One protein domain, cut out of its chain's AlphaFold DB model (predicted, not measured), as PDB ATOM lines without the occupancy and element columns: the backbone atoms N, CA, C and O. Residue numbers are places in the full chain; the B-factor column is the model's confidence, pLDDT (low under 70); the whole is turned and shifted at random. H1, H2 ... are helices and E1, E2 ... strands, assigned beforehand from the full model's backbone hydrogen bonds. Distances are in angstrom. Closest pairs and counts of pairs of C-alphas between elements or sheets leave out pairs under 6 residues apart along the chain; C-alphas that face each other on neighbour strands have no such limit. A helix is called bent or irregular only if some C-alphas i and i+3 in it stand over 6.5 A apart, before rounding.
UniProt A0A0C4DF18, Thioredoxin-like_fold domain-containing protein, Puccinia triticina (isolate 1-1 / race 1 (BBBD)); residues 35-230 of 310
ATOM      1  N   ALA A  35      62.961  51.494 -34.490       93.06
ATOM      2  CA  ALA A  35      64.063  50.572 -34.782       93.06
ATOM      3  C   ALA A  35      63.773  49.103 -34.408       93.06
ATOM      4  O   ALA A  35      64.356  48.188 -35.000       93.06
ATOM      5  N   ASP A  36      62.869  48.894 -33.449       94.25
ATOM      6  CA  ASP A  36      62.498  47.594 -32.888       94.25
ATOM      7  C   ASP A  36      61.247  46.994 -33.553       94.25
ATOM      8  O   ASP A  36      60.889  45.838 -33.298       94.25
ATOM      9  N   ARG A  37      60.578  47.752 -34.436       92.94
ATOM     10  CA  ARG A  37      59.406  47.273 -35.175       92.94
ATOM     11  C   ARG A  37      59.805  46.220 -36.202       92.94
ATOM     12  O   ARG A  37      60.819  46.327 -36.892       92.94
ATOM     13  N   HIS A  38      58.967  45.195 -36.320       95.06
ATOM     14  CA  HIS A  38      59.115  44.199 -37.371       95.06
ATOM     15  C   HIS A  38      58.800  44.836 -38.743       95.06
ATOM     16  O   HIS A  38      57.900  45.668 -38.816       95.06
ATOM     17  N   PRO A  39      59.488  44.479 -39.841       93.25
ATOM     18  CA  PRO A  39      59.183  45.013 -41.178       93.25
ATOM     19  C   PRO A  39      57.900  44.437 -41.809       93.25
ATOM     20  O   PRO A  39      57.460  44.895 -42.862       93.25
ATOM     21  N   ASP A  40      57.326  43.397 -41.208       94.56
ATOM     22  CA  ASP A  40      56.075  42.787 -41.672       94.56
ATOM     23  C   ASP A  40      54.867  43.662 -41.283       94.56
ATOM     24  O   ASP A  40      54.783  44.068 -40.119       94.56
ATOM     25  N   PRO A  41      53.934  43.947 -42.216       91.62
ATOM     26  CA  PRO A  41      52.807  44.852 -41.978       91.62
ATOM     27  C   PRO A  41      51.816  44.348 -40.923       91.62
ATOM     28  O   PRO A  41      51.095  45.163 -40.345       91.62
ATOM     29  N   ILE A  42      51.758  43.040 -40.672       94.75
ATOM     30  CA  ILE A  42      50.878  42.457 -39.661       94.75
ATOM     31  C   ILE A  42      51.600  42.499 -38.318       94.75
ATOM     32  O   ILE A  42      51.110  43.123 -37.380       94.75
ATOM     33  N   LEU A  43      52.803  41.917 -38.231       95.69
ATOM     34  CA  LEU A  43      53.529  41.803 -36.960       95.69
ATOM     35  C   LEU A  43      53.879  43.156 -36.327       95.69
ATOM     36  O   LEU A  43      53.939  43.259 -35.105       95.69
ATOM     37  N   CYS A  44      54.098  44.204 -37.126       94.00
ATOM     38  CA  CYS A  44      54.411  45.538 -36.608       94.00
ATOM     39  C   CYS A  44      53.227  46.243 -35.928       94.00
ATOM     40  O   CYS A  44      53.429  47.262 -35.266       94.00
ATOM     41  N   ARG A  45      52.013  45.700 -36.087       94.62
ATOM     42  CA  ARG A  45      50.758  46.216 -35.524       94.62
ATOM     43  C   ARG A  45      50.222  45.375 -34.371       94.62
ATOM     44  O   ARG A  45      49.170  45.703 -33.825       94.62
ATOM     45  N   LEU A  46      50.913  44.302 -33.996       95.81
ATOM     46  CA  LEU A  46      50.515  43.462 -32.874       95.81
ATOM     47  C   LEU A  46      51.215  43.928 -31.602       95.81
ATOM     48  O   LEU A  46      52.441  44.022 -31.546       95.81
ATOM     49  N   LEU A  47      50.426  44.175 -30.560       95.56
ATOM     50  CA  LEU A  47      50.940  44.344 -29.207       95.56
ATOM     51  C   LEU A  47      50.895  42.986 -28.518       95.56
ATOM     52  O   LEU A  47      49.825  42.402 -28.353       95.56
ATOM     53  N   LEU A  48      52.075  42.474 -28.171       97.06
ATOM     54  CA  LEU A  48      52.258  41.101 -27.714       97.06
ATOM     55  C   LEU A  48      52.844  41.057 -26.307       97.06
ATOM     56  O   LEU A  48      53.740  41.837 -25.979       97.06
ATOM     57  N   ASN A  49      52.397  40.083 -25.527       97.12
ATOM     58  CA  ASN A  49      52.990  39.672 -24.264       97.12
ATOM     59  C   ASN A  49      53.666  38.306 -24.404       97.12
ATOM     60  O   ASN A  49      53.213  37.439 -25.153       97.12
ATOM     61  N   ASP A  50      54.743  38.110 -23.653       95.69
ATOM     62  CA  ASP A  50      55.374  36.808 -23.482       95.69
ATOM     63  C   ASP A  50      54.555  35.879 -22.561       95.69
ATOM     64  O   ASP A  50      53.500  36.240 -22.030       95.69
ATOM     65  N   GLN A  51      55.073  34.669 -22.346       93.44
ATOM     66  CA  GLN A  51      54.484  33.640 -21.477       93.44
ATOM     67  C   GLN A  51      54.333  34.051 -19.998       93.44
ATOM     68  O   GLN A  51      53.653  33.372 -19.225       93.44
ATOM     69  N   PHE A  52      54.982  35.143 -19.587       94.06
ATOM     70  CA  PHE A  52      54.936  35.700 -18.236       94.06
ATOM     71  C   PHE A  52      54.086  36.977 -18.161       94.06
ATOM     72  O   PHE A  52      54.067  37.632 -17.117       94.06
ATOM     73  N   GLY A  53      53.407  37.355 -19.249       91.62
ATOM     74  CA  GLY A  53      52.611  38.578 -19.327       91.62
ATOM     75  C   GLY A  53      53.445  39.850 -19.505       91.62
ATOM     76  O   GLY A  53      52.938  40.948 -19.275       91.62
ATOM     77  N   LYS A  54      54.728  39.744 -19.877       94.25
ATOM     78  CA  LYS A  54      55.579  40.913 -20.122       94.25
ATOM     79  C   LYS A  54      55.489  41.349 -21.584       94.25
ATOM     80  O   LYS A  54      55.636  40.508 -22.469       94.25
ATOM     81  N   PRO A  55      55.364  42.656 -21.861       95.12
ATOM     82  CA  PRO A  55      55.289  43.141 -23.233       95.12
ATOM     83  C   PRO A  55      56.570  42.894 -24.024       95.12
ATOM     84  O   PRO A  55      57.680  43.171 -23.553       95.12
ATOM     85  N   ILE A  56      56.413  42.438 -25.263       95.94
ATOM     86  CA  ILE A  56      57.504  42.236 -26.213       95.94
ATOM     87  C   ILE A  56      57.872  43.585 -26.826       95.94
ATOM     88  O   ILE A  56      57.196  44.098 -27.713       95.94
ATOM     89  N   LYS A  57      58.978  44.162 -26.352       94.81
ATOM     90  CA  LYS A  57      59.451  45.481 -26.802       94.81
ATOM     91  C   LYS A  57      60.200  45.455 -28.130       94.81
ATOM     92  O   LYS A  57      60.262  46.482 -28.793       94.81
ATOM     93  N   ASN A  58      60.756  44.303 -28.510       96.19
ATOM     94  CA  ASN A  58      61.511  44.141 -29.751       96.19
ATOM     95  C   ASN A  58      60.981  42.977 -30.605       96.19
ATOM     96  O   ASN A  58      61.603  41.910 -30.649       96.19
ATOM     97  N   PRO A  59      59.825  43.156 -31.276       95.38
ATOM     98  CA  PRO A  59      59.292  42.163 -32.205       95.38
ATOM     99  C   PRO A  59      60.278  41.795 -33.317       95.38
ATOM    100  O   PRO A  59      60.373  40.626 -33.681       95.38
ATOM    101  N   LYS A  60      61.051  42.762 -33.829       95.94
ATOM    102  CA  LYS A  60      62.051  42.513 -34.875       95.94
ATOM    103  C   LYS A  60      63.069  41.454 -34.460       95.94
ATOM    104  O   LYS A  60      63.345  40.538 -35.228       95.94
ATOM    105  N   LEU A  61      63.607  41.561 -33.246       96.19
ATOM    106  CA  LEU A  61      64.533  40.571 -32.704       96.19
ATOM    107  C   LEU A  61      63.820  39.260 -32.354       96.19
ATOM    108  O   LEU A  61      64.353  38.188 -32.620       96.19
ATOM    109  N   PHE A  62      62.615  39.338 -31.783       96.62
ATOM    110  CA  PHE A  62      61.859  38.163 -31.344       96.62
ATOM    111  C   PHE A  62      61.508  37.203 -32.495       96.62
ATOM    112  O   PHE A  62      61.573  35.984 -32.319       96.62
ATOM    113  N   PHE A  63      61.161  37.745 -33.666       97.00
ATOM    114  CA  PHE A  63      60.799  36.974 -34.861       97.00
ATOM    115  C   PHE A  63      61.957  36.794 -35.858       97.00
ATOM    116  O   PHE A  63      61.740  36.208 -36.911       97.00
ATOM    117  N   ARG A  64      63.182  37.243 -35.541       95.62
ATOM    118  CA  ARG A  64      64.317  37.290 -36.487       95.62
ATOM    119  C   ARG A  64      64.598  35.963 -37.198       95.62
ATOM    120  O   ARG A  64      64.845  35.961 -38.396       95.62
ATOM    121  N   ASP A  65      64.593  34.867 -36.444       94.56
ATOM    122  CA  ASP A  65      64.980  33.538 -36.939       94.56
ATOM    123  C   ASP A  65      63.758  32.679 -37.325       94.56
ATOM    124  O   ASP A  65      63.898  31.517 -37.703       94.56
ATOM    125  N   CYS A  66      62.556  33.254 -37.219       94.94
ATOM    126  CA  CYS A  66      61.290  32.586 -37.467       94.94
ATOM    127  C   CYS A  66      60.860  32.782 -38.921       94.94
ATOM    128  O   CYS A  66      60.826  33.909 -39.414       94.94
ATOM    129  N   LYS A  67      60.458  31.697 -39.588       96.94
ATOM    130  CA  LYS A  67      59.852  31.758 -40.929       96.94
ATOM    131  C   LYS A  67      58.337  31.618 -40.893       96.94
ATOM    132  O   LYS A  67      57.646  32.142 -41.765       96.94
ATOM    133  N   VAL A  68      57.819  30.914 -39.886       98.25
ATOM    134  CA  VAL A  68      56.417  30.506 -39.814       98.25
ATOM    135  C   VAL A  68      55.787  31.008 -38.522       98.25
ATOM    136  O   VAL A  68      56.213  30.654 -37.422       98.25
ATOM    137  N   VAL A  69      54.730  31.804 -38.653       98.50
ATOM    138  CA  VAL A  69      53.949  32.295 -37.517       98.50
ATOM    139  C   VAL A  69      52.584  31.626 -37.512       98.50
ATOM    140  O   VAL A  69      51.824  31.720 -38.474       98.50
ATOM    141  N   GLY A  70      52.271  30.950 -36.411       98.44
ATOM    142  CA  GLY A  70      50.938  30.427 -36.145       98.44
ATOM    143  C   GLY A  70      50.076  31.478 -35.460       98.44
ATOM    144  O   GLY A  70      50.486  32.043 -34.452       98.44
ATOM    145  N   PHE A  71      48.874  31.712 -35.969       98.62
ATOM    146  CA  PHE A  71      47.839  32.503 -35.313       98.62
ATOM    147  C   PHE A  71      46.807  31.534 -34.750       98.62
ATOM    148  O   PHE A  71      46.048  30.918 -35.501       98.62
ATOM    149  N   PHE A  72      46.835  31.335 -33.435       97.81
ATOM    150  CA  PHE A  72      46.000  30.361 -32.747       97.81
ATOM    151  C   PHE A  72      44.844  31.058 -32.031       97.81
ATOM    152  O   PHE A  72      45.018  31.661 -30.973       97.81
ATOM    153  N   PHE A  73      43.666  30.974 -32.639       96.56
ATOM    154  CA  PHE A  73      42.415  31.528 -32.139       96.56
ATOM    155  C   PHE A  73      41.752  30.505 -31.224       96.56
ATOM    156  O   PHE A  73      41.390  29.427 -31.694       96.56
ATOM    157  N   SER A  74      41.607  30.803 -29.932       94.62
ATOM    158  CA  SER A  74      41.049  29.849 -28.962       94.62
ATOM    159  C   SER A  74      40.417  30.523 -27.739       94.62
ATOM    160  O   SER A  74      40.626  31.711 -27.487       94.62
ATOM    161  N   ALA A  75      39.636  29.739 -26.993       90.94
ATOM    162  CA  ALA A  75      39.061  30.070 -25.690       90.94
ATOM    163  C   ALA A  75      39.096  28.846 -24.763       90.94
ATOM    164  O   ALA A  75      38.973  27.713 -25.234       90.94
ATOM    165  N   ILE A  76      39.199  29.072 -23.451       84.56
ATOM    166  CA  ILE A  76      39.317  27.997 -22.452       84.56
ATOM    167  C   ILE A  76      38.011  27.236 -22.223       84.56
ATOM    168  O   ILE A  76      38.030  26.060 -21.876       84.56
ATOM    169  N   TRP A  77      36.864  27.893 -22.411       73.69
ATOM    170  CA  TRP A  77      35.548  27.311 -22.128       73.69
ATOM    171  C   TRP A  77      35.133  26.240 -23.148       73.69
ATOM    172  O   TRP A  77      34.105  25.582 -22.980       73.69
ATOM    173  N   LYS A  78      35.928  26.030 -24.204       67.00
ATOM    174  CA  LYS A  78      35.646  25.058 -25.258       67.00
ATOM    175  C   LYS A  78      36.363  23.728 -24.994       67.00
ATOM    176  O   LYS A  78      37.391  23.428 -25.593       67.00
ATOM    177  N   TYR A  79      35.764  22.914 -24.121       56.66
ATOM    178  CA  TYR A  79      36.293  21.637 -23.604       56.66
ATOM    179  C   TYR A  79      36.653  20.561 -24.650       56.66
ATOM    180  O   TYR A  79      37.369  19.615 -24.345       56.66
ATOM    181  N   ASP A  80      36.171  20.662 -25.889       59.47
ATOM    182  CA  ASP A  80      36.190  19.537 -26.838       59.47
ATOM    183  C   ASP A  80      37.532  19.337 -27.585       59.47
ATOM    184  O   ASP A  80      37.632  18.561 -28.538       59.47
ATOM    185  N   ARG A  81      38.581  20.110 -27.266       69.50
ATOM    186  CA  ARG A  81      39.746  20.245 -28.167       69.50
ATOM    187  C   ARG A  81      41.107  20.367 -27.465       69.50
ATOM    188  O   ARG A  81      42.067  20.819 -28.094       69.50
ATOM    189  N   ASP A  82      41.232  19.877 -26.228       81.75
ATOM    190  CA  ASP A  82      42.497  19.856 -25.470       81.75
ATOM    191  C   ASP A  82      43.652  19.241 -26.271       81.75
ATOM    192  O   ASP A  82      44.760  19.772 -26.293       81.75
ATOM    193  N   SER A  83      43.388  18.155 -27.003       89.06
ATOM    194  CA  SER A  83      44.400  17.471 -27.818       89.06
ATOM    195  C   SER A  83      45.021  18.378 -28.885       89.06
ATOM    196  O   SER A  83      46.222  18.309 -29.136       89.06
ATOM    197  N   PHE A  84      44.236  19.268 -29.492       92.62
ATOM    198  CA  PHE A  84      44.740  20.204 -30.492       92.62
ATOM    199  C   PHE A  84      45.598  21.280 -29.867       92.62
ATOM    200  O   PHE A  84      46.690  21.553 -30.358       92.62
ATOM    201  N   GLN A  85      45.140  21.827 -28.746       93.31
ATOM    202  CA  GLN A  85      45.914  22.789 -27.986       93.31
ATOM    203  C   GLN A  85      47.263  22.196 -27.552       93.31
ATOM    204  O   GLN A  85      48.294  22.846 -27.710       93.31
ATOM    205  N   GLN A  86      47.278  20.947 -27.075       94.19
ATOM    206  CA  GLN A  86      48.513  20.225 -26.754       94.19
ATOM    207  C   GLN A  86      49.421  20.075 -27.980       94.19
ATOM    208  O   GLN A  86      50.613  20.356 -27.891       94.19
ATOM    209  N   ASN A  87      48.872  19.731 -29.149       96.00
ATOM    210  CA  ASN A  87      49.651  19.636 -30.386       96.00
ATOM    211  C   ASN A  87      50.271  20.981 -30.809       96.00
ATOM    212  O   ASN A  87      51.412  21.002 -31.274       96.00
ATOM    213  N   VAL A  88      49.562  22.100 -30.622       96.81
ATOM    214  CA  VAL A  88      50.101  23.450 -30.875       96.81
ATOM    215  C   VAL A  88      51.191  23.806 -29.860       96.81
ATOM    216  O   VAL A  88      52.244  24.312 -30.248       96.81
ATOM    217  N   MET A  89      50.993  23.506 -28.571       96.31
ATOM    218  CA  MET A  89      52.019  23.724 -27.539       96.31
ATOM    219  C   MET A  89      53.287  22.915 -27.821       96.31
ATOM    220  O   MET A  89      54.391  23.451 -27.729       96.31
ATOM    221  N   ASP A  90      53.139  21.652 -28.215       97.19
ATOM    222  CA  ASP A  90      54.242  20.784 -28.623       97.19
ATOM    223  C   ASP A  90      55.025  21.363 -29.802       97.19
ATOM    224  O   ASP A  90      56.257  21.322 -29.805       97.19
ATOM    225  N   LEU A  91      54.317  21.902 -30.800       96.69
ATOM    226  CA  LEU A  91      54.935  22.537 -31.958       96.69
ATOM    227  C   LEU A  91      55.789  23.741 -31.531       96.69
ATOM    228  O   LEU A  91      56.930  23.860 -31.970       96.69
ATOM    229  N   CYS A  92      55.282  24.574 -30.617       96.75
ATOM    230  CA  CYS A  92      56.009  25.727 -30.077       96.75
ATOM    231  C   CYS A  92      57.254  25.317 -29.280       96.75
ATOM    232  O   CYS A  92      58.338  25.846 -29.512       96.75
ATOM    233  N   HIS A  93      57.114  24.365 -28.352       95.81
ATOM    234  CA  HIS A  93      58.212  23.930 -27.484       95.81
ATOM    235  C   HIS A  93      59.365  23.290 -28.257       95.81
ATOM    236  O   HIS A  93      60.527  23.485 -27.907       95.81
ATOM    237  N   ARG A  94      59.051  22.502 -29.290       95.81
ATOM    238  CA  ARG A  94      60.058  21.785 -30.082       95.81
ATOM    239  C   ARG A  94      60.762  22.686 -31.083       95.81
ATOM    240  O   ARG A  94      61.926  22.453 -31.388       95.81
ATOM    241  N   ASN A  95      60.068  23.712 -31.567       96.69
ATOM    242  CA  ASN A  95      60.541  24.556 -32.654       96.69
ATOM    243  C   ASN A  95      60.577  26.050 -32.273       96.69
ATOM    244  O   ASN A  95      60.126  26.880 -33.061       96.69
ATOM    245  N   PRO A  96      61.163  26.443 -31.121       94.62
ATOM    246  CA  PRO A  96      61.031  27.796 -30.577       94.62
ATOM    247  C   PRO A  96      61.692  28.881 -31.435       94.62
ATOM    248  O   PRO A  96      61.379  30.056 -31.260       94.62
ATOM    249  N   HIS A  97      62.614  28.525 -32.334       95.25
ATOM    250  CA  HIS A  97      63.252  29.462 -33.267       95.25
ATOM    251  C   HIS A  97      62.573  29.479 -34.638       95.25
ATOM    252  O   HIS A  97      62.488  30.534 -35.248       95.25
ATOM    253  N   ARG A  98      62.058  28.328 -35.083       95.88
ATOM    254  CA  ARG A  98      61.505  28.103 -36.428       95.88
ATOM    255  C   ARG A  98      60.034  28.503 -36.539       95.88
ATOM    256  O   ARG A  98      59.609  29.033 -37.564       95.88
ATOM    257  N   PHE A  99      59.282  28.259 -35.466       97.81
ATOM    258  CA  PHE A  99      57.850  28.488 -35.368       97.81
ATOM    259  C   PHE A  99      57.524  29.334 -34.139       97.81
ATOM    260  O   PHE A  99      57.891  28.999 -33.010       97.81
ATOM    261  N   LYS A 100      56.791  30.427 -34.346       98.19
ATOM    262  CA  LYS A 100      56.254  31.251 -33.257       98.19
ATOM    263  C   LYS A 100      54.737  31.231 -33.320       98.19
ATOM    264  O   LYS A 100      54.162  31.588 -34.340       98.19
ATOM    265  N   CYS A 101      54.089  30.861 -32.225       98.31
ATOM    266  CA  CYS A 101      52.637  30.935 -32.122       98.31
ATOM    267  C   CYS A 101      52.222  32.199 -31.371       98.31
ATOM    268  O   CYS A 101      52.738  32.478 -30.287       98.31
ATOM    269  N   ILE A 102      51.273  32.925 -31.946       98.56
ATOM    270  CA  ILE A 102      50.554  34.038 -31.342       98.56
ATOM    271  C   ILE A 102      49.181  33.502 -30.942       98.56
ATOM    272  O   ILE A 102      48.421  33.049 -31.791       98.56
ATOM    273  N   TYR A 103      48.881  33.526 -29.651       97.94
ATOM    274  CA  TYR A 103      47.576  33.206 -29.094       97.94
ATOM    275  C   TYR A 103      46.662  34.426 -29.193       97.94
ATOM    276  O   TYR A 103      46.981  35.505 -28.680       97.94
ATOM    277  N   ILE A 104      45.520  34.235 -29.841       97.75
ATOM    278  CA  ILE A 104      44.464  35.230 -29.992       97.75
ATOM    279  C   ILE A 104      43.261  34.711 -29.217       97.75
ATOM    280  O   ILE A 104      42.535  33.823 -29.662       97.75
ATOM    281  N   SER A 105      43.087  35.256 -28.018       95.38
ATOM    282  CA  SER A 105      41.979  34.878 -27.150       95.38
ATOM    283  C   SER A 105      40.657  35.407 -27.691       95.38
ATOM    284  O   SER A 105      40.536  36.602 -27.975       95.38
ATOM    285  N   ILE A 106      39.668  34.521 -27.736       93.06
ATOM    286  CA  ILE A 106      38.246  34.846 -27.889       93.06
ATOM    287  C   ILE A 106      37.475  34.624 -26.571       93.06
ATOM    288  O   ILE A 106      36.260  34.437 -26.574       93.06
ATOM    289  N   ASP A 107      38.187  34.583 -25.440       92.19
ATOM    290  CA  ASP A 107      37.580  34.485 -24.114       92.19
ATOM    291  C   ASP A 107      36.806  35.769 -23.788       92.19
ATOM    292  O   ASP A 107      37.193  36.867 -24.190       92.19
ATOM    293  N   SER A 108      35.719  35.631 -23.028       90.06
ATOM    294  CA  SER A 108      34.898  36.755 -22.566       90.06
ATOM    295  C   SER A 108      35.362  37.333 -21.227       90.06
ATOM    296  O   SER A 108      34.965  38.440 -20.881       90.06
ATOM    297  N   SER A 109      36.208  36.613 -20.479       91.38
ATOM    298  CA  SER A 109      36.686  37.026 -19.157       91.38
ATOM    299  C   SER A 109      38.214  37.091 -19.083       91.38
ATOM    300  O   SER A 109      38.924  36.231 -19.618       91.38
ATOM    301  N   LYS A 110      38.734  38.089 -18.356       91.88
ATOM    302  CA  LYS A 110      40.176  38.243 -18.116       91.88
ATOM    303  C   LYS A 110      40.771  37.029 -17.401       91.88
ATOM    304  O   LYS A 110      41.876  36.593 -17.712       91.88
ATOM    305  N   GLN A 111      40.015  36.440 -16.478       92.75
ATOM    306  CA  GLN A 111      40.450  35.257 -15.742       92.75
ATOM    307  C   GLN A 111      40.731  34.069 -16.676       92.75
ATOM    308  O   GLN A 111      41.707  33.343 -16.483       92.75
ATOM    309  N   ASP A 112      39.888  33.864 -17.684       92.69
ATOM    310  CA  ASP A 112      40.022  32.761 -18.635       92.69
ATOM    311  C   ASP A 112      41.120  33.013 -19.668       92.69
ATOM    312  O   ASP A 112      41.893  32.104 -19.988       92.69
ATOM    313  N   PHE A 113      41.273  34.269 -20.089       93.69
ATOM    314  CA  PHE A 113      42.441  34.716 -20.843       93.69
ATOM    315  C   PHE A 113      43.744  34.409 -20.097       93.69
ATOM    316  O   PHE A 113      44.662  33.814 -20.665       93.69
ATOM    317  N   ASP A 114      43.829  34.771 -18.815       93.94
ATOM    318  CA  ASP A 114      45.041  34.579 -18.016       93.94
ATOM    319  C   ASP A 114      45.370  33.089 -17.856       93.94
ATOM    320  O   ASP A 114      46.523  32.689 -18.020       93.94
ATOM    321  N   LYS A 115      44.366  32.233 -17.623       92.56
ATOM    322  CA  LYS A 115      44.558  30.770 -17.579       92.56
ATOM    323  C   LYS A 115      45.043  30.195 -18.916       92.56
ATOM    324  O   LYS A 115      45.818  29.236 -18.928       92.56
ATOM    325  N   SER A 116      44.592  30.762 -20.033       92.12
ATOM    326  CA  SER A 116      44.936  30.294 -21.382       92.12
ATOM    327  C   SER A 116      46.300  30.767 -21.873       92.12
ATOM    328  O   SER A 116      46.837  30.211 -22.831       92.12
ATOM    329  N   THR A 117      46.872  31.793 -21.246       94.19
ATOM    330  CA  THR A 117      48.091  32.458 -21.729       94.19
ATOM    331  C   THR A 117      49.271  32.323 -20.779       94.19
ATOM    332  O   THR A 117      50.408  32.200 -21.238       94.19
ATOM    333  N   LYS A 118      49.026  32.296 -19.467       93.38
ATOM    334  CA  LYS A 118      50.083  32.200 -18.464       93.38
ATOM    335  C   LYS A 118      50.813  30.862 -18.559       93.38
ATOM    336  O   LYS A 118      50.188  29.804 -18.604       93.38
ATOM    337  N   GLU A 119      52.146  30.926 -18.560       93.06
ATOM    338  CA  GLU A 119      53.037  29.754 -18.584       93.06
ATOM    339  C   GLU A 119      52.815  28.838 -19.801       93.06
ATOM    340  O   GLU A 119      53.138  27.648 -19.778       93.06
ATOM    341  N   LYS A 120      52.266  29.384 -20.889       95.12
ATOM    342  CA  LYS A 120      52.129  28.683 -22.166       95.12
ATOM    343  C   LYS A 120      53.266  29.067 -23.116       95.12
ATOM    344  O   LYS A 120      53.753  30.189 -23.043       95.12
ATOM    345  N   PRO A 121      53.685  28.179 -24.035       95.94
ATOM    346  CA  PRO A 121      54.851  28.422 -24.894       95.94
ATOM    347  C   PRO A 121      54.630  29.447 -26.012       95.94
ATOM    348  O   PRO A 121      55.561  29.757 -26.757       95.94
ATOM    349  N   TRP A 122      53.403  29.935 -26.181       96.38
ATOM    350  CA  TRP A 122      53.066  30.972 -27.147       96.38
ATOM    351  C   TRP A 122      53.161  32.369 -26.541       96.38
ATOM    352  O   TRP A 122      53.060  32.570 -25.332       96.38
ATOM    353  N   VAL A 123      53.292  33.356 -27.419       97.69
ATOM    354  CA  VAL A 123      53.044  34.757 -27.070       97.69
ATOM    355  C   VAL A 123      51.562  35.044 -27.246       97.69
ATOM    356  O   VAL A 123      50.879  34.314 -27.955       97.69
ATOM    357  N   ASN A 124      51.035  36.081 -26.615       97.69
ATOM    358  CA  ASN A 124      49.614  36.416 -26.699       97.69
ATOM    359  C   ASN A 124      49.426  37.880 -27.066       97.69
ATOM    360  O   ASN A 124      50.233  38.725 -26.683       97.69
ATOM    361  N   MET A 125      48.366  38.180 -27.814       97.19
ATOM    362  CA  MET A 125      47.917  39.563 -27.948       97.19
ATOM    363  C   MET A 125      47.432  40.070 -26.591       97.19
ATOM    364  O   MET A 125      46.851  39.313 -25.813       97.19
ATOM    365  N   ILE A 126      47.679  41.348 -26.317       94.50
ATOM    366  CA  ILE A 126      47.238  41.981 -25.072       94.50
ATOM    367  C   ILE A 126      45.715  41.883 -24.918       94.50
ATOM    368  O   ILE A 126      44.971  41.861 -25.900       94.50
ATOM    369  N   TRP A 127      45.255  41.839 -23.673       92.75
ATOM    370  CA  TRP A 127      43.827  41.786 -23.382       92.75
ATOM    371  C   TRP A 127      43.163  43.152 -23.581       92.75
ATOM    372  O   TRP A 127      42.080  43.243 -24.151       92.75
ATOM    373  N   GLU A 128      43.854  44.218 -23.180       90.31
ATOM    374  CA  GLU A 128      43.369  45.598 -23.144       90.31
ATOM    375  C   GLU A 128      43.441  46.294 -24.520       90.31
ATOM    376  O   GLU A 128      43.875  47.438 -24.646       90.31
ATOM    377  N   ASP A 129      43.022  45.593 -25.571       89.88
ATOM    378  CA  ASP A 129      43.049  46.035 -26.970       89.88
ATOM    379  C   ASP A 129      41.733  46.678 -27.447       89.88
ATOM    380  O   ASP A 129      41.523  46.888 -28.642       89.88
ATOM    381  N   GLY A 130      40.821  46.969 -26.516       84.19
ATOM    382  CA  GLY A 130      39.506  47.537 -26.815       84.19
ATOM    383  C   GLY A 130      38.478  46.541 -27.352       84.19
ATOM    384  O   GLY A 130      37.400  46.967 -27.752       84.19
ATOM    385  N   SER A 131      38.772  45.238 -27.347       86.62
ATOM    386  CA  SER A 131      37.815  44.194 -27.742       86.62
ATOM    387  C   SER A 131      36.724  43.921 -26.700       86.62
ATOM    388  O   SER A 131      35.707  43.306 -27.016       86.62
ATOM    389  N   ASN A 132      36.936  44.340 -25.454       83.69
ATOM    390  CA  ASN A 132      36.094  44.005 -24.312       83.69
ATOM    391  C   ASN A 132      35.197  45.196 -23.953       83.69
ATOM    392  O   ASN A 132      35.696  46.289 -23.705       83.69
ATOM    393  N   MET A 133      33.878  44.978 -23.929       67.69
ATOM    394  CA  MET A 133      32.877  46.047 -23.764       67.69
ATOM    395  C   MET A 133      32.761  46.588 -22.327       67.69
ATOM    396  O   MET A 133      32.222  47.675 -22.141       67.69
ATOM    397  N   GLU A 134      33.243  45.852 -21.320       58.97
ATOM    398  CA  GLU A 134      32.914  46.103 -19.904       58.97
ATOM    399  C   GLU A 134      34.115  46.463 -19.013       58.97
ATOM    400  O   GLU A 134      33.952  46.626 -17.806       58.97
ATOM    401  N   GLU A 135      35.320  46.606 -19.566       61.44
ATOM    402  CA  GLU A 135      36.518  46.839 -18.751       61.44
ATOM    403  C   GLU A 135      37.061  48.263 -18.903       61.44
ATOM    404  O   GLU A 135      37.298  48.751 -20.011       61.44
ATOM    405  N   GLU A 136      37.300  48.922 -17.763       59.62
ATOM    406  CA  GLU A 136      38.074  50.159 -17.715       59.62
ATOM    407  C   GLU A 136      39.472  49.878 -18.269       59.62
ATOM    408  O   GLU A 136      40.272  49.138 -17.683       59.62
ATOM    409  N   LYS A 137      39.780  50.473 -19.424       61.62
ATOM    410  CA  LYS A 137      41.135  50.458 -19.963       61.62
ATOM    411  C   LYS A 137      42.075  51.044 -18.899       61.62
ATOM    412  O   LYS A 137      41.761  52.059 -18.275       61.62
ATOM    413  N   PRO A 138      43.258  50.449 -18.673       62.22
ATOM    414  CA  PRO A 138      44.249  51.077 -17.818       62.22
ATOM    415  C   PRO A 138      44.522  52.489 -18.342       62.22
ATOM    416  O   PRO A 138      44.757  52.646 -19.540       62.22
ATOM    417  N   ALA A 139      44.621  53.491 -17.463       57.94
ATOM    418  CA  ALA A 139      44.835  54.903 -17.836       57.94
ATOM    419  C   ALA A 139      46.025  55.165 -18.796       57.94
ATOM    420  O   ALA A 139      46.179  56.238 -19.379       57.94
ATOM    421  N   LYS A 140      46.923  54.181 -18.941       61.38
ATOM    422  CA  LYS A 140      48.098  54.194 -19.824       61.38
ATOM    423  C   LYS A 140      47.814  53.683 -21.248       61.38
ATOM    424  O   LYS A 140      48.575  54.018 -22.154       61.38
ATOM    425  N   LEU A 141      46.760  52.888 -21.436       66.19
ATOM    426  CA  LEU A 141      46.252  52.365 -22.712       66.19
ATOM    427  C   LEU A 141      45.067  53.179 -23.250       66.19
ATOM    428  O   LEU A 141      44.800  53.104 -24.443       66.19
ATOM    429  N   ASP A 142      44.439  54.027 -22.428       63.12
ATOM    430  CA  ASP A 142      43.374  54.968 -22.837       63.12
ATOM    431  C   ASP A 142      43.722  55.838 -24.048       63.12
ATOM    432  O   ASP A 142      42.843  56.323 -24.753       63.12
ATOM    433  N   LYS A 143      45.016  56.049 -24.303       68.06
ATOM    434  CA  LYS A 143      45.504  56.859 -25.423       68.06
ATOM    435  C   LYS A 143      45.753  56.063 -26.704       68.06
ATOM    436  O   LYS A 143      46.078  56.672 -27.718       68.06
ATOM    437  N   MET A 144      45.686  54.732 -26.658       80.75
ATOM    438  CA  MET A 144      45.867  53.884 -27.833       80.75
ATOM    439  C   MET A 144      44.507  53.576 -28.454       80.75
ATOM    440  O   MET A 144      43.655  52.928 -27.842       80.75
ATOM    441  N   ASP A 145      44.332  54.054 -29.683       88.50
ATOM    442  CA  ASP A 145      43.205  53.696 -30.534       88.50
ATOM    443  C   ASP A 145      43.547  52.420 -31.309       88.50
ATOM    444  O   ASP A 145      44.579  52.367 -31.980       88.50
ATOM    445  N   PHE A 146      42.720  51.386 -31.166       92.75
ATOM    446  CA  PHE A 146      42.914  50.095 -31.825       92.75
ATOM    447  C   PHE A 146      42.006  50.005 -33.038       92.75
ATOM    448  O   PHE A 146      40.864  50.450 -33.001       92.75
ATOM    449  N   ILE A 147      42.485  49.337 -34.079       93.81
ATOM    450  CA  ILE A 147      41.651  49.000 -35.225       93.81
ATOM    451  C   ILE A 147      40.674  47.910 -34.782       93.81
ATOM    452  O   ILE A 147      41.072  46.797 -34.406       93.81
ATOM    453  N   THR A 148      39.391  48.257 -34.790       90.25
ATOM    454  CA  THR A 148      38.291  47.412 -34.307       90.25
ATOM    455  C   THR A 148      37.625  46.645 -35.458       90.25
ATOM    456  O   THR A 148      37.869  46.948 -36.630       90.25
ATOM    457  N   PRO A 149      36.745  45.668 -35.171       89.12
ATOM    458  CA  PRO A 149      35.976  44.964 -36.204       89.12
ATOM    459  C   PRO A 149      35.099  45.872 -37.072       89.12
ATOM    460  O   PRO A 149      34.776  45.509 -38.198       89.12
ATOM    461  N   LEU A 150      34.721  47.057 -36.573       90.19
ATOM    462  CA  LEU A 150      33.930  48.032 -37.332       90.19
ATOM    463  C   LEU A 150      34.681  48.542 -38.572       90.19
ATOM    464  O   LEU A 150      34.063  48.954 -39.549       90.19
ATOM    465  N   GLU A 151      36.012  48.472 -38.556       93.44
ATOM    466  CA  GLU A 151      36.891  48.888 -39.646       93.44
ATOM    467  C   GLU A 151      37.355  47.685 -40.493       93.44
ATOM    468  O   GLU A 151      38.507  47.621 -40.927       93.44
ATOM    469  N   GLN A 152      36.468  46.714 -40.745       92.38
ATOM    470  CA  GLN A 152      36.803  45.437 -41.399       92.38
ATOM    471  C   GLN A 152      37.563  45.607 -42.729       92.38
ATOM    472  O   GLN A 152      38.533  44.894 -42.986       92.38
ATOM    473  N   GLU A 153      37.176  46.577 -43.558       94.00
ATOM    474  CA  GLU A 153      37.856  46.870 -44.828       94.00
ATOM    475  C   GLU A 153      39.304  47.336 -44.632       94.00
ATOM    476  O   GLU A 153      40.193  46.970 -45.404       94.00
ATOM    477  N   LEU A 154      39.564  48.131 -43.591       94.00
ATOM    478  CA  LEU A 154      40.917  48.556 -43.244       94.00
ATOM    479  C   LEU A 154      41.740  47.360 -42.764       94.00
ATOM    480  O   LEU A 154      42.861  47.173 -43.238       94.00
ATOM    481  N   VAL A 155      41.171  46.515 -41.897       94.00
ATOM    482  CA  VAL A 155      41.838  45.291 -41.436       94.00
ATOM    483  C   VAL A 155      42.195  44.399 -42.627       94.00
ATOM    484  O   VAL A 155      43.353  44.017 -42.775       94.00
ATOM    485  N   LYS A 156      41.255  44.135 -43.543       94.31
ATOM    486  CA  LYS A 156      41.502  43.329 -44.752       94.31
ATOM    487  C   LYS A 156      42.601  43.926 -45.633       94.31
ATOM    488  O   LYS A 156      43.452  43.195 -46.138       94.31
ATOM    489  N   LYS A 157      42.644  45.253 -45.786       94.81
ATOM    490  CA  LYS A 157      43.722  45.935 -46.521       94.81
ATOM    491  C   LYS A 157      45.079  45.806 -45.825       94.81
ATOM    492  O   LYS A 157      46.074  45.584 -46.513       94.81
ATOM    493  N   ILE A 158      45.128  45.911 -44.498       94.00
ATOM    494  CA  ILE A 158      46.347  45.711 -43.700       94.00
ATOM    495  C   ILE A 158      46.856  44.273 -43.844       94.00
ATOM    496  O   ILE A 158      48.028  44.072 -44.151       94.00
ATOM    497  N   LEU A 159      45.972  43.283 -43.692       93.94
ATOM    498  CA  LEU A 159      46.302  41.859 -43.810       93.94
ATOM    499  C   LEU A 159      46.742  41.464 -45.226       93.94
ATOM    500  O   LEU A 159      47.521  40.531 -45.389       93.94
ATOM    501  N   ALA A 160      46.278  42.192 -46.245       92.69
ATOM    502  CA  ALA A 160      46.728  42.055 -47.628       92.69
ATOM    503  C   ALA A 160      48.018  42.842 -47.942       92.69
ATOM    504  O   ALA A 160      48.435  42.876 -49.098       92.69
ATOM    505  N   GLY A 161      48.616  43.527 -46.959       90.44
ATOM    506  CA  GLY A 161      49.823  44.339 -47.139       90.44
ATOM    507  C   GLY A 161      49.620  45.604 -47.981       90.44
ATOM    508  O   GLY A 161      50.581  46.132 -48.526       90.44
ATOM    509  N   LYS A 162      48.377  46.085 -48.123       91.62
ATOM    510  CA  LYS A 162      48.030  47.265 -48.942       91.62
ATOM    511  C   LYS A 162      48.078  48.585 -48.172       91.62
ATOM    512  O   LYS A 162      47.984  49.643 -48.788       91.62
ATOM    513  N   VAL A 163      48.156  48.529 -46.842       91.00
ATOM    514  CA  VAL A 163      48.208  49.705 -45.964       91.00
ATOM    515  C   VAL A 163      49.437  49.605 -45.078       91.00
ATOM    516  O   VAL A 163      49.573  48.688 -44.262       91.00
ATOM    517  N   ASP A 164      50.307  50.598 -45.204       86.19
ATOM    518  CA  ASP A 164      51.535  50.698 -44.426       86.19
ATOM    519  C   ASP A 164      51.323  51.439 -43.111       86.19
ATOM    520  O   ASP A 164      50.361  52.183 -42.916       86.19
ATOM    521  N   LEU A 165      52.254  51.224 -42.189       85.50
ATOM    522  CA  LEU A 165      52.210  51.769 -40.835       85.50
ATOM    523  C   LEU A 165      52.262  53.306 -40.801       85.50
ATOM    524  O   LEU A 165      51.786  53.918 -39.853       85.50
ATOM    525  N   LEU A 166      52.836  53.923 -41.839       86.50
ATOM    526  CA  LEU A 166      52.868  55.379 -42.007       86.50
ATOM    527  C   LEU A 166      51.487  55.958 -42.336       86.50
ATOM    528  O   LEU A 166      51.220  57.110 -42.011       86.50
ATOM    529  N   GLN A 167      50.632  55.171 -42.997       89.56
ATOM    530  CA  GLN A 167      49.269  55.580 -43.336       89.56
ATOM    531  C   GLN A 167      48.340  55.380 -42.140       89.56
ATOM    532  O   GLN A 167      47.548  56.263 -41.826       89.56
ATOM    533  N   ASP A 168      48.467  54.234 -41.467       90.38
ATOM    534  CA  ASP A 168      47.746  53.953 -40.230       90.38
ATOM    535  C   ASP A 168      48.658  53.221 -39.224       90.38
ATOM    536  O   ASP A 168      48.996  52.042 -39.439       90.38
ATOM    537  N   PRO A 169      49.084  53.914 -38.146       90.38
ATOM    538  CA  PRO A 169      49.976  53.362 -37.135       90.38
ATOM    539  C   PRO A 169      49.240  52.580 -36.042       90.38
ATOM    540  O   PRO A 169      49.905  52.078 -35.128       90.38
ATOM    541  N   ARG A 170      47.902  52.521 -36.078       92.69
ATOM    542  CA  ARG A 170      47.101  51.937 -35.003       92.69
ATOM    543  C   ARG A 170      47.318  50.420 -34.915       92.69
ATOM    544  O   ARG A 170      47.414  49.742 -35.944       92.69
ATOM    545  N   PRO A 171      47.424  49.869 -33.695       94.62
ATOM    546  CA  PRO A 171      47.517  48.430 -33.490       94.62
ATOM    547  C   PRO A 171      46.204  47.716 -33.835       94.62
ATOM    548  O   PRO A 171      45.118  48.287 -33.741       94.62
ATOM    549  N   LEU A 172      46.305  46.438 -34.202       95.81
ATOM    550  CA  LEU A 172      45.144  45.573 -34.419       95.81
ATOM    551  C   LEU A 172      44.607  45.061 -33.077       95.81
ATOM    552  O   LEU A 172      45.380  44.587 -32.241       95.81
ATOM    553  N   SER A 173      43.288  45.110 -32.893       95.56
ATOM    554  CA  SER A 173      42.612  44.383 -31.810       95.56
ATOM    555  C   SER A 173      42.465  42.894 -32.145       95.56
ATOM    556  O   SER A 173      42.436  42.516 -33.320       95.56
ATOM    557  N   ARG A 174      42.341  42.031 -31.131       95.75
ATOM    558  CA  ARG A 174      42.086  40.588 -31.273       95.75
ATOM    559  C   ARG A 174      40.820  40.336 -32.075       95.75
ATOM    560  O   ARG A 174      40.866  39.593 -33.048       95.75
ATOM    561  N   VAL A 175      39.708  40.985 -31.721       93.56
ATOM    562  CA  VAL A 175      38.436  40.783 -32.440       93.56
ATOM    563  C   VAL A 175      38.515  41.378 -33.846       93.56
ATOM    564  O   VAL A 175      37.988  40.781 -34.784       93.56
ATOM    565  N   GLY A 176      39.219  42.503 -34.029       94.62
ATOM    566  CA  GLY A 176      39.491  43.061 -35.355       94.62
ATOM    567  C   GLY A 176      40.239  42.064 -36.239       94.62
ATOM    568  O   GLY A 176      39.830  41.817 -37.371       94.62
ATOM    569  N   LEU A 177      41.276  41.418 -35.699       96.00
ATOM    570  CA  LEU A 177      42.040  40.381 -36.389       96.00
ATOM    571  C   LEU A 177      41.188  39.138 -36.700       96.00
ATOM    572  O   LEU A 177      41.237  38.654 -37.830       96.00
ATOM    573  N   CYS A 178      40.371  38.663 -35.752       95.19
ATOM    574  CA  CYS A 178      39.422  37.565 -35.982       95.19
ATOM    575  C   CYS A 178      38.459  37.875 -37.138       95.19
ATOM    576  O   CYS A 178      38.260  37.040 -38.017       95.19
ATOM    577  N   SER A 179      37.887  39.083 -37.155       93.62
ATOM    578  CA  SER A 179      36.955  39.534 -38.196       93.62
ATOM    579  C   SER A 179      37.637  39.721 -39.553       93.62
ATOM    580  O   SER A 179      37.073  39.374 -40.589       93.62
ATOM    581  N   GLY A 180      38.864  40.247 -39.573       94.38
ATOM    582  CA  GLY A 180      39.619  40.462 -40.806       94.38
ATOM    583  C   GLY A 180      40.086  39.175 -41.484       94.38
ATOM    584  O   GLY A 180      40.241  39.160 -42.704       94.38
ATOM    585  N   LEU A 181      40.297  38.115 -40.701       95.50
ATOM    586  CA  LEU A 181      40.688  36.787 -41.178       95.50
ATOM    587  C   LEU A 181      39.503  35.833 -41.365       95.50
ATOM    588  O   LEU A 181      39.719  34.662 -41.670       95.50
ATOM    589  N   ASP A 182      38.276  36.333 -41.194       94.81
ATOM    590  CA  ASP A 182      37.034  35.572 -41.317       94.81
ATOM    591  C   ASP A 182      37.071  34.269 -40.474       94.81
ATOM    592  O   ASP A 182      36.713  33.183 -40.935       94.81
ATOM    593  N   VAL A 183      37.537  34.361 -39.219       93.88
ATOM    594  CA  VAL A 183      37.628  33.213 -38.297       93.88
ATOM    595  C   VAL A 183      36.223  32.774 -37.875       93.88
ATOM    596  O   VAL A 183      35.576  33.423 -37.057       93.88
ATOM    597  N   LEU A 184      35.757  31.650 -38.424       89.56
ATOM    598  CA  LEU A 184      34.384  31.159 -38.227       89.56
ATOM    599  C   LEU A 184      34.181  30.379 -36.925       89.56
ATOM    600  O   LEU A 184      33.076  30.318 -36.394       89.56
ATOM    601  N   PHE A 185      35.230  29.734 -36.420       89.75
ATOM    602  CA  PHE A 185      35.159  28.932 -35.206       89.75
ATOM    603  C   PHE A 185      36.510  28.885 -34.500       89.75
ATOM    604  O   PHE A 185      37.558  29.142 -35.088       89.75
ATOM    605  N   ALA A 186      36.478  28.507 -33.228       90.62
ATOM    606  CA  ALA A 186      37.651  28.183 -32.427       90.62
ATOM    607  C   ALA A 186      37.562  26.735 -31.903       90.62
ATOM    608  O   ALA A 186      36.453  26.208 -31.822       90.62
ATOM    609  N   PRO A 187      38.666  26.086 -31.516       93.50
ATOM    610  CA  PRO A 187      40.020  26.535 -31.777       93.50
ATOM    611  C   PRO A 187      40.351  26.444 -33.271       93.50
ATOM    612  O   PRO A 187      39.958  25.485 -33.932       93.50
ATOM    613  N   THR A 188      41.093  27.425 -33.777       94.81
ATOM    614  CA  THR A 188      41.579  27.460 -35.162       94.81
ATOM    615  C   THR A 188      43.031  27.899 -35.167       94.81
ATOM    616  O   THR A 188      43.385  28.906 -34.559       94.81
ATOM    617  N   LEU A 189      43.880  27.141 -35.859       97.25
ATOM    618  CA  LEU A 189      45.249  27.546 -36.157       97.25
ATOM    619  C   LEU A 189      45.309  28.001 -37.615       97.25
ATOM    620  O   LEU A 189      45.009  27.219 -38.520       97.25
ATOM    621  N   MET A 190      45.726  29.246 -37.819       98.06
ATOM    622  CA  MET A 190      46.092  29.784 -39.125       98.06
ATOM    623  C   MET A 190      47.610  29.906 -39.226       98.06
ATOM    624  O   MET A 190      48.281  30.172 -38.229       98.06
ATOM    625  N   VAL A 191      48.159  29.737 -40.423       98.38
ATOM    626  CA  VAL A 191      49.603  29.743 -40.662       98.38
ATOM    627  C   VAL A 191      49.967  30.852 -41.630       98.38
ATOM    628  O   VAL A 191      49.466  30.910 -42.754       98.38
ATOM    629  N   TYR A 192      50.871  31.717 -41.188       98.31
ATOM    630  CA  TYR A 192      51.417  32.821 -41.956       98.31
ATOM    631  C   TYR A 192      52.907  32.599 -42.206       98.31
ATOM    632  O   TYR A 192      53.669  32.310 -41.280       98.31
ATOM    633  N   HIS A 193      53.324  32.746 -43.459       98.12
ATOM    634  CA  HIS A 193      54.722  32.630 -43.851       98.12
ATOM    635  C   HIS A 193      55.347  34.016 -43.980       98.12
ATOM    636  O   HIS A 193      54.914  34.826 -44.803       98.12
ATOM    637  N   LEU A 194      56.362  34.293 -43.158       96.56
ATOM    638  CA  LEU A 194      56.944  35.627 -43.021       96.56
ATOM    639  C   LEU A 194      57.728  36.068 -44.254       96.56
ATOM    640  O   LEU A 194      57.671  37.240 -44.621       96.56
ATOM    641  N   GLU A 195      58.446  35.149 -44.903       95.81
ATOM    642  CA  GLU A 195      59.291  35.495 -46.051       95.81
ATOM    643  C   GLU A 195      58.444  35.870 -47.274       95.81
ATOM    644  O   GLU A 195      58.706  36.885 -47.920       95.81
ATOM    645  N   SER A 196      57.394  35.093 -47.568       96.00
ATOM    646  CA  SER A 196      56.486  35.379 -48.690       96.00
ATOM    647  C   SER A 196      55.374  36.365 -48.340       96.00
ATOM    648  O   SER A 196      54.718  36.867 -49.250       96.00
ATOM    649  N   LYS A 197      55.157  36.658 -47.051       96.12
ATOM    650  CA  LYS A 197      54.058  37.493 -46.538       96.12
ATOM    651  C   LYS A 197      52.675  36.983 -46.955       96.12
ATOM    652  O   LYS A 197      51.802  37.747 -47.364       96.12
ATOM    653  N   THR A 198      52.478  35.668 -46.887       95.94
ATOM    654  CA  THR A 198      51.236  35.017 -47.327       95.94
ATOM    655  C   THR A 198      50.663  34.081 -46.278       95.94
ATOM    656  O   THR A 198      51.391  33.352 -45.605       95.94
ATOM    657  N   TRP A 199      49.334  34.027 -46.223       96.69
ATOM    658  CA  TRP A 199      48.591  33.009 -45.486       96.69
ATOM    659  C   TRP A 199      48.638  31.670 -46.232       96.69
ATOM    660  O   TRP A 199      48.189  31.558 -47.383       96.69
ATOM    661  N   LEU A 200      49.209  30.662 -45.575       97.25
ATOM    662  CA  LEU A 200      49.340  29.312 -46.108       97.25
ATOM    663  C   LEU A 200      48.069  28.516 -45.830       97.25
ATOM    664  O   LEU A 200      47.352  28.165 -46.760       97.25
ATOM    665  N   ASP A 201      47.744  28.322 -44.557       96.50
ATOM    666  CA  ASP A 201      46.590  27.536 -44.134       96.50
ATOM    667  C   ASP A 201      45.707  28.368 -43.205       96.50
ATOM    668  O   ASP A 201      46.173  28.882 -42.193       96.50
ATOM    669  N   SER A 202      44.425  28.500 -43.542       94.38
ATOM    670  CA  SER A 202      43.446  29.260 -42.743       94.38
ATOM    671  C   SER A 202      42.729  28.410 -41.692       94.38
ATOM    672  O   SER A 202      41.978  28.929 -40.877       94.38
ATOM    673  N   ASN A 203      42.908  27.091 -41.736       93.56
ATOM    674  CA  ASN A 203      42.247  26.155 -40.841       93.56
ATOM    675  C   ASN A 203      43.032  24.841 -40.823       93.56
ATOM    676  O   ASN A 203      42.713  23.889 -41.541       93.56
ATOM    677  N   VAL A 204      44.124  24.819 -40.058       94.62
ATOM    678  CA  VAL A 204      44.968  23.627 -39.956       94.62
ATOM    679  C   VAL A 204      44.166  22.488 -39.335       94.62
ATOM    680  O   VAL A 204      43.694  22.571 -38.201       94.62
ATOM    681  N   SER A 205      44.052  21.386 -40.077       91.06
ATOM    682  CA  SER A 205      43.383  20.183 -39.592       91.06
ATOM    683  C   SER A 205      44.060  19.644 -38.333       91.06
ATOM    684  O   SER A 205      45.280  19.482 -38.273       91.06
ATOM    685  N   HIS A 206      43.249  19.249 -37.355       90.62
ATOM    686  CA  HIS A 206      43.705  18.589 -36.131       90.62
ATOM    687  C   HIS A 206      44.586  17.369 -36.425       90.62
ATOM    688  O   HIS A 206      45.588  17.133 -35.751       90.62
ATOM    689  N   ALA A 207      44.228  16.609 -37.462       89.81
ATOM    690  CA  ALA A 207      44.958  15.418 -37.870       89.81
ATOM    691  C   ALA A 207      46.306  15.743 -38.531       89.81
ATOM    692  O   ALA A 207      47.202  14.900 -38.499       89.81
ATOM    693  N   ALA A 208      46.463  16.941 -39.103       91.69
ATOM    694  CA  ALA A 208      47.688  17.365 -39.779       91.69
ATOM    695  C   ALA A 208      48.830  17.682 -38.805       91.69
ATOM    696  O   ALA A 208      49.990  17.607 -39.184       91.69
ATOM    697  N   ILE A 209      48.515  17.965 -37.539       94.50
ATOM    698  CA  ILE A 209      49.510  18.156 -36.472       94.50
ATOM    699  C   ILE A 209      49.332  17.156 -35.320       94.50
ATOM    700  O   ILE A 209      49.869  17.348 -34.229       94.50
ATOM    701  N   GLY A 210      48.573  16.082 -35.556       93.00
ATOM    702  CA  GLY A 210      48.154  15.133 -34.523       93.00
ATOM    703  C   GLY A 210      49.281  14.267 -33.958       93.00
ATOM    704  O   GLY A 210      49.262  13.936 -32.777       93.00
ATOM    705  N   SER A 211      50.276  13.920 -34.779       94.56
ATOM    706  CA  SER A 211      51.465  13.178 -34.346       94.56
ATOM    707  C   SER A 211      52.724  14.025 -34.469       94.56
ATOM    708  O   SER A 211      52.748  15.042 -35.165       94.56
ATOM    709  N   ARG A 212      53.793  13.582 -33.805       95.25
ATOM    710  CA  ARG A 212      55.105  14.228 -33.862       95.25
ATOM    711  C   ARG A 212      55.621  14.336 -35.297       95.25
ATOM    712  O   ARG A 212      56.075  15.396 -35.699       95.25
ATOM    713  N   GLU A 213      55.548  13.249 -36.051       95.25
ATOM    714  CA  GLU A 213      56.059  13.162 -37.420       95.25
ATOM    715  C   GLU A 213      55.280  14.112 -38.328       95.25
ATOM    716  O   GLU A 213      55.871  14.874 -39.086       95.25
ATOM    717  N   LYS A 214      53.949  14.131 -38.185       94.81
ATOM    718  CA  LYS A 214      53.088  15.044 -38.937       94.81
ATOM    719  C   LYS A 214      53.369  16.512 -38.605       94.81
ATOM    720  O   LYS A 214      53.383  17.329 -39.515       94.81
ATOM    721  N   ARG A 215      53.658  16.842 -37.340       96.06
ATOM    722  CA  ARG A 215      54.066  18.200 -36.930       96.06
ATOM    723  C   ARG A 215      55.344  18.665 -37.622       96.06
ATOM    724  O   ARG A 215      55.375  19.790 -38.108       96.06
ATOM    725  N   GLU A 216      56.367  17.816 -37.678       96.94
ATOM    726  CA  GLU A 216      57.631  18.162 -38.343       96.94
ATOM    727  C   GLU A 216      57.446  18.316 -39.857       96.94
ATOM    728  O   GLU A 216      57.861  19.324 -40.419       96.94
ATOM    729  N   VAL A 217      56.728  17.389 -40.504       96.06
ATOM    730  CA  VAL A 217      56.406  17.493 -41.940       96.06
ATOM    731  C   VAL A 217      55.596  18.753 -42.241       96.06
ATOM    732  O   VAL A 217      55.859  19.433 -43.235       96.06
ATOM    733  N   ALA A 218      54.631  19.093 -41.382       97.06
ATOM    734  CA  ALA A 218      53.832  20.295 -41.554       97.06
ATOM    735  C   ALA A 218      54.698  21.554 -41.457       97.06
ATOM    736  O   ALA A 218      54.629  22.415 -42.330       97.06
ATOM    737  N   LEU A 219      55.571  21.624 -40.448       97.94
ATOM    738  CA  LEU A 219      56.488  22.742 -40.277       97.94
ATOM    739  C   LEU A 219      57.458  22.884 -41.454       97.94
ATOM    740  O   LEU A 219      57.623  23.987 -41.963       97.94
ATOM    741  N   GLU A 220      58.065  21.792 -41.920       97.62
ATOM    742  CA  GLU A 220      58.965  21.814 -43.080       97.62
ATOM    743  C   GLU A 220      58.258  22.275 -44.360       97.62
ATOM    744  O   GLU A 220      58.851  22.981 -45.174       97.62
ATOM    745  N   THR A 221      56.994  21.890 -44.543       97.38
ATOM    746  CA  THR A 221      56.156  22.357 -45.658       97.38
ATOM    747  C   THR A 221      55.902  23.862 -45.545       97.38
ATOM    748  O   THR A 221      56.119  24.613 -46.496       97.38
ATOM    749  N   TRP A 222      55.529  24.336 -44.355       98.25
ATOM    750  CA  TRP A 222      55.268  25.755 -44.120       98.25
ATOM    751  C   TRP A 222      56.512  26.638 -44.249       98.25
ATOM    752  O   TRP A 222      56.412  27.749 -44.759       98.25
ATOM    753  N   GLU A 223      57.686  26.158 -43.836       97.88
ATOM    754  CA  GLU A 223      58.961  26.877 -43.992       97.88
ATOM    755  C   GLU A 223      59.390  27.049 -45.451       97.88
ATOM    756  O   GLU A 223      60.185  27.938 -45.756       97.88
ATOM    757  N   LYS A 224      58.876  26.207 -46.353       97.94
ATOM    758  CA  LYS A 224      59.050  26.358 -47.804       97.94
ATOM    759  C   LYS A 224      58.043  27.336 -48.413       97.94
ATOM    760  O   LYS A 224      58.125  27.624 -49.603       97.94
ATOM    761  N   GLY A 225      57.096  27.850 -47.622       97.44
ATOM    762  CA  GLY A 225      55.989  28.669 -48.108       97.44
ATOM    763  C   GLY A 225      54.897  27.860 -48.814       97.44
ATOM    764  O   GLY A 225      54.126  28.425 -49.590       97.44
ATOM    765  N   GLU A 226      54.827  26.550 -48.574       97.00
ATOM    766  CA  GLU A 226      53.851  25.654 -49.193       97.00
ATOM    767  C   GLU A 226      52.665  25.397 -48.252       97.00
ATOM    768  O   GLU A 226      52.791  25.410 -47.027       97.00
ATOM    769  N   ARG A 227      51.484  25.165 -48.831       95.94
ATOM    770  CA  ARG A 227      50.276  24.799 -48.076       95.94
ATOM    771  C   ARG A 227      50.255  23.304 -47.810       95.94
ATOM    772  O   ARG A 227      50.749  22.529 -48.629       95.94
ATOM    773  N   LEU A 228      49.598  22.882 -46.732       93.12
ATOM    774  CA  LEU A 228      49.355  21.459 -46.513       93.12
ATOM    775  C   LEU A 228      48.367  20.934 -47.553       93.12
ATOM    776  O   LEU A 228      47.155  21.119 -47.453       93.12
ATOM    777  N   THR A 229      48.877  20.248 -48.568       86.25
ATOM    778  CA  THR A 229      48.020  19.524 -49.501       86.25
ATOM    779  C   THR A 229      47.475  18.282 -48.813       86.25
ATOM    780  O   THR A 229      48.246  17.489 -48.271       86.25
ATOM    781  N   LEU A 230      46.156  18.083 -48.873       74.94
ATOM    782  CA  LEU A 230      45.554  16.807 -48.501       74.94
ATOM    783  C   LEU A 230      46.184  15.718 -49.365       74.94
ATOM    784  O   LEU A 230      46.008  15.706 -50.586       74.94
TER     785      LEU A 230
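This is residues 35 to 230 of the 310 residues of the protein "Thioredoxin-like_fold domain-containing protein" of Puccinia triticina (isolate 1-1 / race 1 (BBBD)) (UniProt A0A0C4DF18). A strongly twisted sheet of five strands runs through the domain, with H2 and H7 on one face of it and H5, with H4 packed on H5, on the opposite face, while H3 packs over E2. Long loops fill much of the rest; residues 126 to 148 reach out at one end of the longest axis, and H6 and H7 lie toward the other. The printed part has 196 residues, with seven named helices and five named strands in the order H1 E1 H2 E2 H3 E3 H4 H5 E4 E5 H6 H7; the sheet is mixed, in the order E3 E2 E1 E4 E5. The class is mixed, helices and strands, with under half of the residues, 89 of 196, in named elements. The whole is compact, with a radius of gyration of the C-alphas of 15.9 A and spans of 47, 35 and 29 A.

In the sheet, E1, residues 68 to 74, and E2, residues 99 to 105, are parallel neighbours at 23 degrees, with N 102 and O 70 2.8 A apart, within hydrogen-bond range. E3, residues 123 to 125, is an edge strand parallel to E2, with N 103 and O 123 at 2.7 A. On the other side of E1, E4, residues 188 to 193, is antiparallel to it at 161 degrees, with N 71 and O 190 at 2.8 A. E5, residues 198 to 201, is the other edge strand and forms a hairpin with E4, with N 191 and O 201 at 2.8 A. H2, residues 79 to 94, is on the sheet at a height of 9.5 A, over E2 and E1 and only just over E4, where 3 of its C-alphas fall; it runs along the strands, at 22 degrees to E1 on the local plane. Its closest C-alphas to E2 are Cys 92 and Phe 99, 6.2 A apart. H7, residues 212 to 223, is on the same face as H2 at a height of 8.5 A, only just over none of the strands, with 2 C-alphas falling on E1 and 2 on E4; its closest C-alphas to E1 are Glu 223 and Val 68, at 6.1 A. H3, residues 110 to 117, is on the sheet over E2 at a height of 9.5 A, closest at the C-alphas of Phe 113 and Ser 105, 6.3 A. E1, H2, E2 and E2, H3, E3 are strand-helix-strand units, two parallel neighbour strands with a helix between, each with a right-handed crossover. H5, residues 174 to 180, is on the opposite face from H2, at a height of 9.6 A, across the strands at 65 degrees to E2 on the local plane. H4, residues 149 to 159, touches H5, closest at the C-alphas of Pro 149 and Gly 176, 4.1 A, at a steep tilt of 69.8 degrees, only just short of about perpendicular. H6, residues 206 to 209, touches residues 84 to 88 of H2, closest at the C-alphas of His 206 and Phe 84, 6.0 A, and touches H7 only at the corner, closest at Ile 209 and Arg 215, 4.6 A between C-alphas. H1, residues 59 to 62, touches no helix and is not on the sheet. Each O i to N i+4 pair is within hydrogen-bond range in H3, H5 and H7, against 10 of 12 in H2 and 5 of 7 in H4; H1 and H6 are too short for such a pair.

H1 begins at C-alpha 59, (59.292, 42.163, -32.205). E1 measures 18.8 A, E2 19.0 A and E4 16.6 A from first to last C-alpha. H2 measures 24.6 A, H7 16.7 A and H4 13.2 A. H2 and H4 are irregular: C-alphas 80 and 83, and likewise 150 and 153, are 8.5 A apart. H7 ends at C-alpha 223, (58.961, 26.877, -43.992).

The two C-alphas farthest apart are those of Ala 139 and Leu 230, 48.9 A. The printed part has no cut. The links from E3 to H4, 23 residues, and from H4 to H5, 14 residues, are long. The mean pLDDT of the printed part is 91.5; residues 78 to 81 and 133 to 143 are under 70.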